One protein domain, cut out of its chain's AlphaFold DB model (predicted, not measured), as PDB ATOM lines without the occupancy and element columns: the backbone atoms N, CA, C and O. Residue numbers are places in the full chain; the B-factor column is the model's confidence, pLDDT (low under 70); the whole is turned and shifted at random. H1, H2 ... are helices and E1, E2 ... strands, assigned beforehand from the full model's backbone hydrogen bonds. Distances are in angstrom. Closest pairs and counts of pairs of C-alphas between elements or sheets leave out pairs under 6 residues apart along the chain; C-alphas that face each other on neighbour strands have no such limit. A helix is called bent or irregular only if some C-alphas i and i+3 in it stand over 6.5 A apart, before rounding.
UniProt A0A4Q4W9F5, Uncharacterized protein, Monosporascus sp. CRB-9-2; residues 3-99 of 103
ATOM      1  N   CYS A   3     163.340 126.755 110.212       80.38
ATOM      2  CA  CYS A   3     164.004 128.050 110.173       80.38
ATOM      3  C   CYS A   3     165.093 128.089 109.098       80.38
ATOM      4  O   CYS A   3     165.737 127.089 108.785       80.38
ATOM      5  N   GLN A   4     165.283 129.274 108.526       81.12
ATOM      6  CA  GLN A   4     166.324 129.565 107.552       81.12
ATOM      7  C   GLN A   4     167.298 130.567 108.168       81.12
ATOM      8  O   GLN A   4     166.888 131.557 108.778       81.12
ATOM      9  N   THR A   5     168.594 130.298 108.035       76.81
ATOM     10  CA  THR A   5     169.629 131.156 108.625       76.81
ATOM     11  C   THR A   5     169.685 132.505 107.903       76.81
ATOM     12  O   THR A   5     169.580 132.562 106.676       76.81
ATOM     13  N   ARG A   6     169.891 133.599 108.651       81.88
ATOM     14  CA  ARG A   6     170.136 134.932 108.072       81.88
ATOM     15  C   ARG A   6     171.413 134.938 107.227       81.88
ATOM     16  O   ARG A   6     172.425 134.361 107.622       81.88
ATOM     17  N   VAL A   7     171.380 135.651 106.104       80.94
ATOM     18  CA  VAL A   7     172.559 135.890 105.259       80.94
ATOM     19  C   VAL A   7     173.265 137.188 105.587       80.94
ATOM     20  O   VAL A   7     172.635 138.161 105.988       80.94
ATOM     21  N   ARG A   8     174.579 137.203 105.349       85.31
ATOM     22  CA  ARG A   8     175.378 138.434 105.259       85.31
ATOM     23  C   ARG A   8     175.413 139.007 103.839       85.31
ATOM     24  O   ARG A   8     175.517 140.214 103.689       85.31
ATOM     25  N   HIS A   9     175.330 138.142 102.828       86.31
ATOM     26  CA  HIS A   9     175.321 138.510 101.414       86.31
ATOM     27  C   HIS A   9     173.981 138.095 100.793       86.31
ATOM     28  O   HIS A   9     173.588 136.932 100.916       86.31
ATOM     29  N   GLU A  10     173.250 139.041 100.201       85.19
ATOM     30  CA  GLU A  10     171.872 138.819  99.732       85.19
ATOM     31  C   GLU A  10     171.770 137.816  98.578       85.19
ATOM     32  O   GLU A  10     170.816 137.045  98.523       85.19
ATOM     33  N   ASP A  11     172.786 137.751  97.723       86.38
ATOM     34  CA  ASP A  11     172.921 136.780  96.630       86.38
ATOM     35  C   ASP A  11     172.928 135.320  97.115       86.38
ATOM     36  O   ASP A  11     172.587 134.405  96.367       86.38
ATOM     37  N   ARG A  12     173.275 135.082  98.386       82.31
ATOM     38  CA  ARG A  12     173.298 133.741  98.988       82.31
ATOM     39  C   ARG A  12     172.007 133.349  99.692       82.31
ATOM     40  O   ARG A  12     171.954 132.271 100.284       82.31
ATOM     41  N   ARG A  13     170.980 134.204  99.672       83.25
ATOM     42  CA  ARG A  13     169.741 133.995 100.435       83.25
ATOM     43  C   ARG A  13     169.058 132.673 100.099       83.25
ATOM     44  O   ARG A  13     168.623 131.987 101.017       83.25
ATOM     45  N   ASP A  14     169.056 132.284  98.833       82.12
ATOM     46  CA  ASP A  14     168.376 131.066  98.377       82.12
ATOM     47  C   ASP A  14     169.190 129.784  98.633       82.12
ATOM     48  O   ASP A  14     168.675 128.675  98.514       82.12
ATOM     49  N   TYR A  15     170.451 129.923  99.045       80.69
ATOM     50  CA  TYR A  15     171.384 128.812  99.244       80.69
ATOM     51  C   TYR A  15     171.712 128.549 100.712       80.69
ATOM     52  O   TYR A  15     172.525 127.675 101.026       80.69
ATOM     53  N   THR A  16     171.121 129.309 101.635       80.62
ATOM     54  CA  THR A  16     171.496 129.211 103.043       80.62
ATOM     55  C   THR A  16     171.123 127.889 103.675       80.62
ATOM     56  O   THR A  16     170.295 127.121 103.187       80.62
ATOM     57  N   LYS A  17     171.743 127.644 104.831       81.00
ATOM     58  CA  LYS A  17     171.390 126.514 105.671       81.00
ATOM     59  C   LYS A  17     169.954 126.652 106.158       81.00
ATOM     60  O   LYS A  17     169.618 127.598 106.885       81.00
ATOM     61  N   HIS A  18     169.162 125.660 105.793       84.38
ATOM     62  CA  HIS A  18     167.846 125.411 106.345       84.38
ATOM     63  C   HIS A  18     167.982 124.425 107.496       84.38
ATOM     64  O   HIS A  18     168.745 123.460 107.412       84.38
ATOM     65  N   MET A  19     167.231 124.674 108.562       87.00
ATOM     66  CA  MET A  19     167.109 123.777 109.695       87.00
ATOM     67  C   MET A  19     165.650 123.349 109.835       87.00
ATOM     68  O   MET A  19     164.753 124.175 110.034       87.00
ATOM     69  N   LEU A  20     165.417 122.043 109.753       87.88
ATOM     70  CA  LEU A  20     164.123 121.421 110.020       87.88
ATOM     71  C   LEU A  20     164.224 120.660 111.334       87.88
ATOM     72  O   LEU A  20     165.132 119.860 111.518       87.88
ATOM     73  N   ARG A  21     163.287 120.900 112.245       86.06
ATOM     74  CA  ARG A  21     163.200 120.194 113.527       86.06
ATOM     75  C   ARG A  21     161.934 119.361 113.565       86.06
ATOM     76  O   ARG A  21     160.829 119.924 113.530       86.06
ATOM     77  N   LEU A  22     162.113 118.052 113.649       87.75
ATOM     78  CA  LEU A  22     161.058 117.056 113.751       87.75
ATOM     79  C   LEU A  22     160.940 116.634 115.215       87.75
ATOM     80  O   LEU A  22     161.889 116.110 115.789       87.75
ATOM     81  N   ARG A  23     159.779 116.900 115.813       86.06
ATOM     82  CA  ARG A  23     159.454 116.563 117.203       86.06
ATOM     83  C   ARG A  23     158.224 115.673 117.222       86.06
ATOM     84  O   ARG A  23     157.320 115.874 116.409       86.06
ATOM     85  N   HIS A  24     158.146 114.767 118.191       83.56
ATOM     86  CA  HIS A  24     156.896 114.067 118.454       83.56
ATOM     87  C   HIS A  24     155.817 115.049 118.942       83.56
ATOM     88  O   HIS A  24     156.107 115.972 119.708       83.56
ATOM     89  N   ALA A  25     154.561 114.840 118.530       83.44
ATOM     90  CA  ALA A  25     153.458 115.764 118.804       83.44
ATOM     91  C   ALA A  25     153.243 116.023 120.308       83.44
ATOM     92  O   ALA A  25     152.972 117.152 120.713       83.44
ATOM     93  N   SER A  26     153.442 115.003 121.149       80.75
ATOM     94  CA  SER A  26     153.298 115.126 122.609       80.75
ATOM     95  C   SER A  26     154.416 115.923 123.293       80.75
ATOM     96  O   SER A  26     154.271 116.289 124.456       80.75
ATOM     97  N   GLN A  27     155.525 116.201 122.600       74.12
ATOM     98  CA  GLN A  27     156.705 116.875 123.154       74.12
ATOM     99  C   GLN A  27     156.951 118.257 122.531       74.12
ATOM    100  O   GLN A  27     157.962 118.890 122.821       74.12
ATOM    101  N   ILE A  28     156.032 118.761 121.695       74.88
ATOM    102  CA  ILE A  28     156.209 120.031 120.968       74.88
ATOM    103  C   ILE A  28     156.540 121.195 121.917       74.88
ATOM    104  O   ILE A  28     157.449 121.970 121.612       74.88
ATOM    105  N   ASN A  29     155.865 121.265 123.069       73.25
ATOM    106  CA  ASN A  29     156.045 122.312 124.085       73.25
ATOM    107  C   ASN A  29     156.997 121.911 125.227       73.25
ATOM    108  O   ASN A  29     157.130 122.654 126.198       73.25
ATOM    109  N   GLY A  30     157.634 120.738 125.147       70.75
ATOM    110  CA  GLY A  30     158.605 120.302 126.146       70.75
ATOM    111  C   GLY A  30     159.828 121.220 126.166       70.75
ATOM    112  O   GLY A  30     160.304 121.656 125.114       70.75
ATOM    113  N   ALA A  31     160.343 121.513 127.365       74.00
ATOM    114  CA  ALA A  31     161.617 122.218 127.516       74.00
ATOM    115  C   ALA A  31     162.775 121.399 126.917       74.00
ATOM    116  O   ALA A  31     163.678 121.959 126.294       74.00
ATOM    117  N   GLU A  32     162.686 120.078 127.059       78.75
ATOM    118  CA  GLU A  32     163.559 119.080 126.457       78.75
ATOM    119  C   GLU A  32     162.689 118.112 125.655       78.75
ATOM    120  O   GLU A  32     161.636 117.668 126.127       78.75
ATOM    121  N   ALA A  33     163.100 117.824 124.426       80.88
ATOM    122  CA  ALA A  33     162.377 116.923 123.544       80.88
ATOM    123  C   ALA A  33     163.353 116.041 122.772       80.88
ATOM    124  O   ALA A  33     164.461 116.458 122.445       80.88
ATOM    125  N   ASN A  34     162.902 114.833 122.459       84.38
ATOM    126  CA  ASN A  34     163.559 113.957 121.505       84.38
ATOM    127  C   ASN A  34     163.266 114.482 120.100       84.38
ATOM    128  O   ASN A  34     162.099 114.616 119.715       84.38
ATOM    129  N   GLU A  35     164.307 114.832 119.349       86.81
ATOM    130  CA  GLU A  35     164.134 115.448 118.036       86.81
ATOM    131  C   GLU A  35     165.159 114.976 117.023       86.81
ATOM    132  O   GLU A  35     166.290 114.622 117.357       86.81
ATOM    133  N   ILE A  36     164.748 115.079 115.763       89.38
ATOM    134  CA  ILE A  36     165.633 114.985 114.612       89.38
ATOM    135  C   ILE A  36     165.776 116.386 114.026       89.38
ATOM    136  O   ILE A  36     164.781 117.042 113.694       89.38
ATOM    137  N   ILE A  37     167.012 116.853 113.904       88.31
ATOM    138  CA  ILE A  37     167.370 118.124 113.288       88.31
ATOM    139  C   ILE A  37     168.012 117.826 111.940       88.31
ATOM    140  O   ILE A  37     169.076 117.217 111.868       88.31
ATOM    141  N   LEU A  38     167.364 118.283 110.873       89.69
ATOM    142  CA  LEU A  38     167.902 118.221 109.520       89.69
ATOM    143  C   LEU A  38     168.538 119.559 109.182       89.69
ATOM    144  O   LEU A  38     167.879 120.597 109.269       89.69
ATOM    145  N   LEU A  39     169.794 119.520 108.762       87.94
ATOM    146  CA  LEU A  39     170.527 120.658 108.235       87.94
ATOM    147  C   LEU A  39     170.839 120.391 106.768       87.94
ATOM    148  O   LEU A  39     171.398 119.354 106.420       87.94
ATOM    149  N   ASN A  40     170.477 121.326 105.900       83.88
ATOM    150  CA  ASN A  40     170.742 121.225 104.470       83.88
ATOM    151  C   ASN A  40     171.169 122.587 103.915       83.88
ATOM    152  O   ASN A  40     170.602 123.607 104.313       83.88
ATOM    153  N   SER A  41     172.141 122.600 102.996       74.00
ATOM    154  CA  SER A  41     172.375 123.722 102.082       74.00
ATOM    155  C   SER A  41     172.257 123.254 100.633       74.00
ATOM    156  O   SER A  41     172.654 122.145 100.282       74.00
ATOM    157  N   HIS A  42     171.702 124.109  99.779       72.19
ATOM    158  CA  HIS A  42     171.404 123.764  98.386       72.19
ATOM    159  C   HIS A  42     172.590 124.016  97.431       72.19
ATOM    160  O   HIS A  42     172.571 123.598  96.280       72.19
ATOM    161  N   ASP A  43     173.648 124.686  97.895       76.56
ATOM    162  CA  ASP A  43     174.845 125.014  97.104       76.56
ATOM    163  C   ASP A  43     175.975 123.975  97.199       76.56
ATOM    164  O   ASP A  43     177.053 124.179  96.642       76.56
ATOM    165  N   GLY A  44     175.771 122.879  97.937       73.25
ATOM    166  CA  GLY A  44     176.776 121.829  98.120       73.25
ATOM    167  C   GLY A  44     177.990 122.237  98.963       73.25
ATOM    168  O   GLY A  44     178.909 121.434  99.123       73.25
ATOM    169  N   THR A  45     178.013 123.450  99.531       76.44
ATOM    170  CA  THR A  45     179.125 123.931 100.374       76.44
ATOM    171  C   THR A  45     179.105 123.353 101.786       76.44
ATOM    172  O   THR A  45     180.078 123.466 102.532       76.44
ATOM    173  N   SER A  46     177.998 122.736 102.190       78.69
ATOM    174  CA  SER A  46     177.861 122.001 103.441       78.69
ATOM    175  C   SER A  46     177.164 120.682 103.172       78.69
ATOM    176  O   SER A  46     176.301 120.617 102.312       78.69
ATOM    177  N   SER A  47     177.529 119.635 103.906       83.25
ATOM    178  CA  SER A  47     176.827 118.356 103.846       83.25
ATOM    179  C   SER A  47     175.381 118.497 104.318       83.25
ATOM    180  O   SER A  47     175.098 119.267 105.242       83.25
ATOM    181  N   TYR A  48     174.505 117.661 103.769       87.75
ATOM    182  CA  TYR A  48     173.276 117.309 104.460       87.75
ATOM    183  C   TYR A  48     173.638 116.634 105.783       87.75
ATOM    184  O   TYR A  48     174.521 115.775 105.821       87.75
ATOM    185  N   GLN A  49     172.993 117.030 106.870       90.12
ATOM    186  CA  GLN A  49     173.261 116.479 108.190       90.12
ATOM    187  C   GLN A  49     171.953 116.177 108.911       90.12
ATOM    188  O   GLN A  49     171.038 117.000 108.925       90.12
ATOM    189  N   MET A  50     171.886 114.999 109.522       91.25
ATOM    190  CA  MET A  50     170.781 114.541 110.350       91.25
ATOM    191  C   MET A  50     171.310 114.297 111.761       91.25
ATOM    192  O   MET A  50     172.076 113.366 111.996       91.25
ATOM    193  N   LEU A  51     170.920 115.166 112.690       89.31
ATOM    194  CA  LEU A  51     171.250 115.054 114.108       89.31
ATOM    195  C   LEU A  51     170.043 114.513 114.851       89.31
ATOM    196  O   LEU A  51     168.955 115.073 114.730       89.31
ATOM    197  N   ALA A  52     170.236 113.482 115.657       89.19
ATOM    198  CA  ALA A  52     169.190 112.948 116.502       89.19
ATOM    199  C   ALA A  52     169.648 112.947 117.958       89.19
ATOM    200  O   ALA A  52     170.730 112.457 118.295       89.19
ATOM    201  N   GLY A  53     168.836 113.566 118.806       87.00
ATOM    202  CA  GLY A  53     169.202 113.842 120.185       87.00
ATOM    203  C   GLY A  53     168.007 114.192 121.056       87.00
ATOM    204  O   GLY A  53     166.913 114.490 120.564       87.00
ATOM    205  N   MET A  54     168.244 114.185 122.363       84.44
ATOM    206  CA  MET A  54     167.380 114.867 123.314       84.44
ATOM    207  C   MET A  54     167.898 116.289 123.455       84.44
ATOM    208  O   MET A  54     169.000 116.523 123.936       84.44
ATOM    209  N   PHE A  55     167.110 117.246 122.992       81.31
ATOM    210  CA  PHE A  55     167.564 118.600 122.756       81.31
ATOM    211  C   PHE A  55     166.752 119.601 123.571       81.31
ATOM    212  O   PHE A  55     165.521 119.645 123.506       81.31
ATOM    213  N   ARG A  56     167.457 120.477 124.291       74.88
ATOM    214  CA  ARG A  56     166.884 121.662 124.925       74.88
ATOM    215  C   ARG A  56     166.968 122.845 123.976       74.88
ATOM    216  O   ARG A  56     168.033 123.171 123.445       74.88
ATOM    217  N   PHE A  57     165.846 123.527 123.777       66.44
ATOM    218  CA  PHE A  57     165.847 124.787 123.042       66.44
ATOM    219  C   PHE A  57     166.328 125.917 123.951       66.44
ATOM    220  O   PHE A  57     165.655 126.259 124.922       66.44
ATOM    221  N   VAL A  58     167.500 126.479 123.647       64.06
ATOM    222  CA  VAL A  58     168.113 127.523 124.480       64.06
ATOM    223  C   VAL A  58     167.855 128.917 123.908       64.06
ATOM    224  O   VAL A  58     167.561 129.840 124.662       64.06
ATOM    225  N   CYS A  59     167.921 129.095 122.583       55.97
ATOM    226  CA  CYS A  59     167.598 130.379 121.956       55.97
ATOM    227  C   CYS A  59     167.021 130.243 120.540       55.97
ATOM    228  O   CYS A  59     167.286 129.277 119.822       55.97
ATOM    229  N   GLN A  60     166.286 131.273 120.106       51.31
ATOM    230  CA  GLN A  60     165.699 131.379 118.760       51.31
ATOM    231  C   GLN A  60     166.724 131.382 117.615       51.31
ATOM    232  O   GLN A  60     166.352 131.145 116.471       51.31
ATOM    233  N   ASN A  61     168.012 131.569 117.919       53.22
ATOM    234  CA  ASN A  61     169.100 131.518 116.939       53.22
ATOM    235  C   ASN A  61     169.593 130.087 116.650       53.22
ATOM    236  O   ASN A  61     170.629 129.920 116.014       53.22
ATOM    237  N   GLY A  62     168.880 129.058 117.123       55.81
ATOM    238  CA  GLY A  62     169.208 127.661 116.834       55.81
ATOM    239  C   GLY A  62     170.276 127.058 117.749       55.81
ATOM    240  O   GLY A  62     170.831 126.020 117.402       55.81
ATOM    241  N   LEU A  63     170.557 127.669 118.912       54.84
ATOM    242  CA  LEU A  63     171.398 127.037 119.932       54.84
ATOM    243  C   LEU A  63     170.619 125.891 120.576       54.84
ATOM    244  O   LEU A  63     169.578 126.094 121.217       54.84
ATOM    245  N   VAL A  64     171.150 124.693 120.390       61.81
ATOM    246  CA  VAL A  64     170.603 123.453 120.913       61.81
ATOM    247  C   VAL A  64     171.663 122.817 121.806       61.81
ATOM    248  O   VAL A  64     172.802 122.650 121.382       61.81
ATOM    249  N   CYS A  65     171.295 122.513 123.049       62.06
ATOM    250  CA  CYS A  65     172.152 121.808 124.003       62.06
ATOM    251  C   CYS A  65     171.472 120.492 124.371       62.06
ATOM    252  O   CYS A  65     170.262 120.488 124.606       62.06
ATOM    253  N   GLY A  66     172.225 119.397 124.398       72.62
ATOM    254  CA  GLY A  66     171.699 118.095 124.781       72.62
ATOM    255  C   GLY A  66     172.523 116.934 124.245       72.62
ATOM    256  O   GLY A  66     173.514 117.133 123.538       72.62
ATOM    257  N   ASP A  67     172.091 115.730 124.594       74.62
ATOM    258  CA  ASP A  67     172.777 114.500 124.231       74.62
ATOM    259  C   ASP A  67     172.366 114.066 122.825       74.62
ATOM    260  O   ASP A  67     171.183 113.921 122.508       74.62
ATOM    261  N   THR A  68     173.367 113.879 121.967       79.25
ATOM    262  CA  THR A  68     173.183 113.382 120.601       79.25
ATOM    263  C   THR A  68     173.485 111.892 120.593       79.25
ATOM    264  O   THR A  68     174.570 111.486 121.004       79.25
ATOM    265  N   PHE A  69     172.549 111.080 120.112       82.00
ATOM    266  CA  PHE A  69     172.752 109.636 119.951       82.00
ATOM    267  C   PHE A  69     173.044 109.237 118.500       82.00
ATOM    268  O   PHE A  69     173.543 108.138 118.283       82.00
ATOM    269  N   ALA A  70     172.796 110.115 117.518       85.31
ATOM    270  CA  ALA A  70     173.245 109.923 116.136       85.31
ATOM    271  C   ALA A  70     173.578 111.260 115.438       85.31
ATOM    272  O   ALA A  70     172.830 112.233 115.554       85.31
ATOM    273  N   ASP A  71     174.691 111.290 114.694       89.00
ATOM    274  CA  ASP A  71     175.111 112.400 113.820       89.00
ATOM    275  C   ASP A  71     175.503 111.842 112.447       89.00
ATOM    276  O   ASP A  71     176.634 111.399 112.242       89.00
ATOM    277  N   VAL A  72     174.557 111.865 111.505       90.50
ATOM    278  CA  VAL A  72     174.782 111.392 110.137       90.50
ATOM    279  C   VAL A  72     175.073 112.576 109.228       90.50
ATOM    280  O   VAL A  72     174.294 113.529 109.160       90.50
ATOM    281  N   ARG A  73     176.169 112.502 108.465       90.19
ATOM    282  CA  ARG A  73     176.552 113.518 107.474       90.19
ATOM    283  C   ARG A  73     176.663 112.906 106.092       90.19
ATOM    284  O   ARG A  73     177.498 112.038 105.859       90.19
ATOM    285  N   VAL A  74     175.866 113.420 105.160       89.00
ATOM    286  CA  VAL A  74     175.854 112.980 103.767       89.00
ATOM    287  C   VAL A  74     176.441 114.084 102.880       89.00
ATOM    288  O   VAL A  74     175.861 115.171 102.776       89.00
ATOM    289  N   PRO A  75     177.602 113.856 102.240       86.31
ATOM    290  CA  PRO A  75     178.140 114.801 101.271       86.31
ATOM    291  C   PRO A  75     177.237 114.864 100.031       86.31
ATOM    292  O   PRO A  75     176.682 113.854  99.608       86.31
ATOM    293  N   HIS A  76     177.149 116.027  99.381       82.00
ATOM    294  CA  HIS A  76     176.385 116.210  98.133       82.00
ATOM    295  C   HIS A  76     177.088 115.620  96.894       82.00
ATOM    296  O   HIS A  76     177.055 116.194  95.808       82.00
ATOM    297  N   LYS A  77     177.775 114.484  97.047       81.94
ATOM    298  CA  LYS A  77     178.509 113.805  95.977       81.94
ATOM    299  C   LYS A  77     178.396 112.293  96.143       81.94
ATOM    300  O   LYS A  77     178.496 111.785  97.255       81.94
ATOM    301  N   GLY A  78     178.278 111.581  95.024       85.00
ATOM    302  CA  GLY A  78     178.149 110.126  95.011       85.00
ATOM    303  C   GLY A  78     176.701 109.686  95.214       85.00
ATOM    304  O   GLY A  78     175.782 110.351  94.737       85.00
ATOM    305  N   ASN A  79     176.504 108.563  95.902       85.75
ATOM    306  CA  ASN A  79     175.185 107.981  96.126       85.75
ATOM    307  C   ASN A  79     174.461 108.648  97.306       85.75
ATOM    308  O   ASN A  79     174.400 108.122  98.412       85.75
ATOM    309  N   VAL A  80     173.964 109.865  97.075       85.62
ATOM    310  CA  VAL A  80     173.328 110.686  98.117       85.62
ATOM    311  C   VAL A  80     172.046 110.034  98.639       85.62
ATOM    312  O   VAL A  80     171.812 110.046  99.842       85.62
ATOM    313  N   THR A  81     171.225 109.461  97.755       87.94
ATOM    314  CA  THR A  81     169.916 108.902  98.121       87.94
ATOM    315  C   THR A  81     170.053 107.747  99.104       87.94
ATOM    316  O   THR A  81     169.427 107.782 100.162       87.94
ATOM    317  N   ASP A  82     170.908 106.772  98.798       90.44
ATOM    318  CA  ASP A  82     171.045 105.585  99.641       90.44
ATOM    319  C   ASP A  82     171.652 105.945 100.999       90.44
ATOM    320  O   ASP A  82     171.122 105.539 102.029       90.44
ATOM    321  N   HIS A  83     172.661 106.823 101.031       88.56
ATOM    322  CA  HIS A  83     173.247 107.292 102.290       88.56
ATOM    323  C   HIS A  83     172.246 108.061 103.169       88.56
ATOM    324  O   HIS A  83     172.316 107.987 104.396       88.56
ATOM    325  N   VAL A  84     171.311 108.811 102.572       88.56
ATOM    326  CA  VAL A  84     170.245 109.483 103.336       88.56
ATOM    327  C   VAL A  84     169.267 108.462 103.917       88.56
ATOM    328  O   VAL A  84     168.855 108.609 105.067       88.56
ATOM    329  N   ILE A  85     168.904 107.431 103.148       90.38
ATOM    330  CA  ILE A  85     167.994 106.369 103.596       90.38
ATOM    331  C   ILE A  85     168.633 105.564 104.733       90.38
ATOM    332  O   ILE A  85     168.016 105.385 105.780       90.38
ATOM    333  N   GLU A  86     169.876 105.121 104.557       90.62
ATOM    334  CA  GLU A  86     170.630 104.396 105.584       90.62
ATOM    335  C   GLU A  86     170.804 105.239 106.851       90.62
ATOM    336  O   GLU A  86     170.539 104.763 107.955       90.62
ATOM    337  N   GLY A  87     171.136 106.522 106.688       88.81
ATOM    338  CA  GLY A  87     171.222 107.474 107.789       88.81
ATOM    339  C   GLY A  87     169.925 107.619 108.583       88.81
ATOM    340  O   GLY A  87     169.946 107.708 109.811       88.81
ATOM    341  N   ALA A  88     168.778 107.602 107.900       89.12
ATOM    342  CA  ALA A  88     167.480 107.647 108.562       89.12
ATOM    343  C   ALA A  88     167.237 106.396 109.424       89.12
ATOM    344  O   ALA A  88     166.749 106.519 110.549       89.12
ATOM    345  N   TYR A  89     167.620 105.206 108.947       90.38
ATOM    346  CA  TYR A  89     167.535 103.978 109.745       90.38
ATOM    347  C   TYR A  89     168.478 103.999 110.952       90.38
ATOM    348  O   TYR A  89     168.084 103.573 112.036       90.38
ATOM    349  N   GLU A  90     169.699 104.517 110.804       87.44
ATOM    350  CA  GLU A  90     170.639 104.670 111.922       87.44
ATOM    351  C   GLU A  90     170.056 105.555 113.030       87.44
ATOM    352  O   GLU A  90     170.082 105.193 114.208       87.44
ATOM    353  N   VAL A  91     169.450 106.679 112.643       87.31
ATOM    354  CA  VAL A  91     168.775 107.590 113.570       87.31
ATOM    355  C   VAL A  91     167.620 106.906 114.299       87.31
ATOM    356  O   VAL A  91     167.508 107.052 115.518       87.31
ATOM    357  N   LEU A  92     166.785 106.135 113.593       84.75
ATOM    358  CA  LEU A  92     165.674 105.395 114.202       84.75
ATOM    359  C   LEU A  92     166.167 104.368 115.230       84.75
ATOM    360  O   LEU A  92     165.689 104.366 116.365       84.75
ATOM    361  N   HIS A  93     167.178 103.566 114.887       84.62
ATOM    362  CA  HIS A  93     167.783 102.623 115.832       84.62
ATOM    363  C   HIS A  93     168.430 103.333 117.035       84.62
ATOM    364  O   HIS A  93     168.438 102.800 118.147       84.62
ATOM    365  N   GLY A  94     168.966 104.543 116.845       81.81
ATOM    366  CA  GLY A  94     169.500 105.372 117.925       81.81
ATOM    367  C   GLY A  94     168.444 105.749 118.973       81.81
ATOM    368  O   GLY A  94     168.732 105.732 120.173       81.81
ATOM    369  N   PHE A  95     167.203 106.012 118.554       78.19
ATOM    370  CA  PHE A  95     166.090 106.271 119.476       78.19
ATOM    371  C   PHE A  95     165.648 105.026 120.246       78.19
ATOM    372  O   PHE A  95     165.340 105.128 121.434       78.19
ATOM    373  N   GLU A  96     165.635 103.857 119.603       75.94
ATOM    374  CA  GLU A  96     165.283 102.590 120.263       75.94
ATOM    375  C   GLU A  96     166.278 102.231 121.371       75.94
ATOM    376  O   GLU A  96     165.882 101.757 122.431       75.94
ATOM    377  N   ARG A  97     167.573 102.501 121.159       69.94
ATOM    378  CA  ARG A  97     168.626 102.239 122.155       69.94
ATOM    379  C   ARG A  97     168.655 103.253 123.297       69.94
ATOM    380  O   ARG A  97     169.060 102.906 124.402       69.94
ATOM    381  N   SER A  98     168.299 104.507 123.019       62.84
ATOM    382  CA  SER A  98     168.363 105.608 123.993       62.84
ATOM    383  C   SER A  98     167.073 105.799 124.791       62.84
ATOM    384  O   SER A  98     167.099 106.463 125.824       62.84
ATOM    385  N   SER A  99     165.961 105.205 124.353       54.91
ATOM    386  CA  SER A  99     164.724 105.149 125.130       54.91
ATOM    387  C   SER A  99     164.802 103.957 126.090       54.91
ATOM    388  O   SER A  99     164.576 102.831 125.646       54.91
TER     389      SER A  99
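AT A GLANCE: This is residues 3 to 99 of the 103 residues of an uncharacterized protein of Monosporascus sp. CRB-9-2 (UniProt A0A4Q4W9F5). A twisted antiparallel sheet of four strands has one long helix, H2, covering one face along E3 and E4, while the short H1 sits off one end of the sheet, before E1. E3 and E4 bend sharply, and the far part of their hairpin, around residues 57 to 65, turns away from the side that H2 covers. The printed part has 97 residues with two named helices and four named strands in the order H1 E1 E2 E3 E4 H2; the sheet order is E1 - E2 - E3 - E4, and the class is mixed, helices and strands. The whole is compact, with a radius of gyration of the C-alphas of 14.3 A and spans of 42 by 33 by 20 A.

HOW THE PARTS SIT: E1, residues 18 to 23, E2, residues 32 to 40, E3, residues 48 to 59, and E4, residues 63 to 74, form a meander, each strand the antiparallel neighbour of the one before. In the hairpin E1 and E2, N 20 and O 38 are within hydrogen-bond range at 2.9 A. In the hairpin E2 and E3, N 37 and O 51 are 2.8 A apart; in the hairpin E3 and E4, N 50 and O 72 are 2.8 A apart and N 56 and O 65 also 2.8 A. E2 bends by 57 degrees at residue 35, E3 by 101 degrees at residue 56 and E4 by 113 degrees at residue 66. The edge strands E1 and E4 are apart. H2, residues 80 to 98, is on the sheet at a height of 8.7 A, making two layers, a helix on one face of a sheet. It lies over E3 and E4 and runs along the strands, at 27 degrees to E3 on the local plane. Its closest C-alphas to E4 are those of Val 91 and Ala 70, 5.7 A apart, and to E3 those of Val 91 and Ala 52, 6.1 A. E2 and H2 are near each other, with 7 pairs of C-alphas within 10 A. H1, residues 10 to 15, is not on the sheet and is apart from H2. Residues 3 to 4 pair antiparallel with residues 18 to 19 of E1. In H2 every O i to N i+4 pair is within hydrogen-bond range; in H1 0 of 2 are, against 2 of 3 O i to N i+3 pairs.

IN THESE COORDINATES: E3 is 22.6 A from first to last C-alpha, E4 21.9 A, E2 23.2 A and E1 16.3 A. E1 begins at C-alpha 18, (167.846, 125.411, 106.345). H2 is 26.8 A long and ends at C-alpha 98, (168.363, 105.608, 123.993). H1, 10.0 A, begins at C-alpha 10, (171.872, 138.819, 99.732); it is irregular, with C-alphas 11 and 14 7.5 A apart.

THE WHOLE: The C-alphas of Asp 11 and Ser 99 are the two farthest apart, 43.4 A. The printed part has no cut and no long link. The mean pLDDT of the printed part is 80.5; residues 57 to 65 and 97 to 99 are under 70.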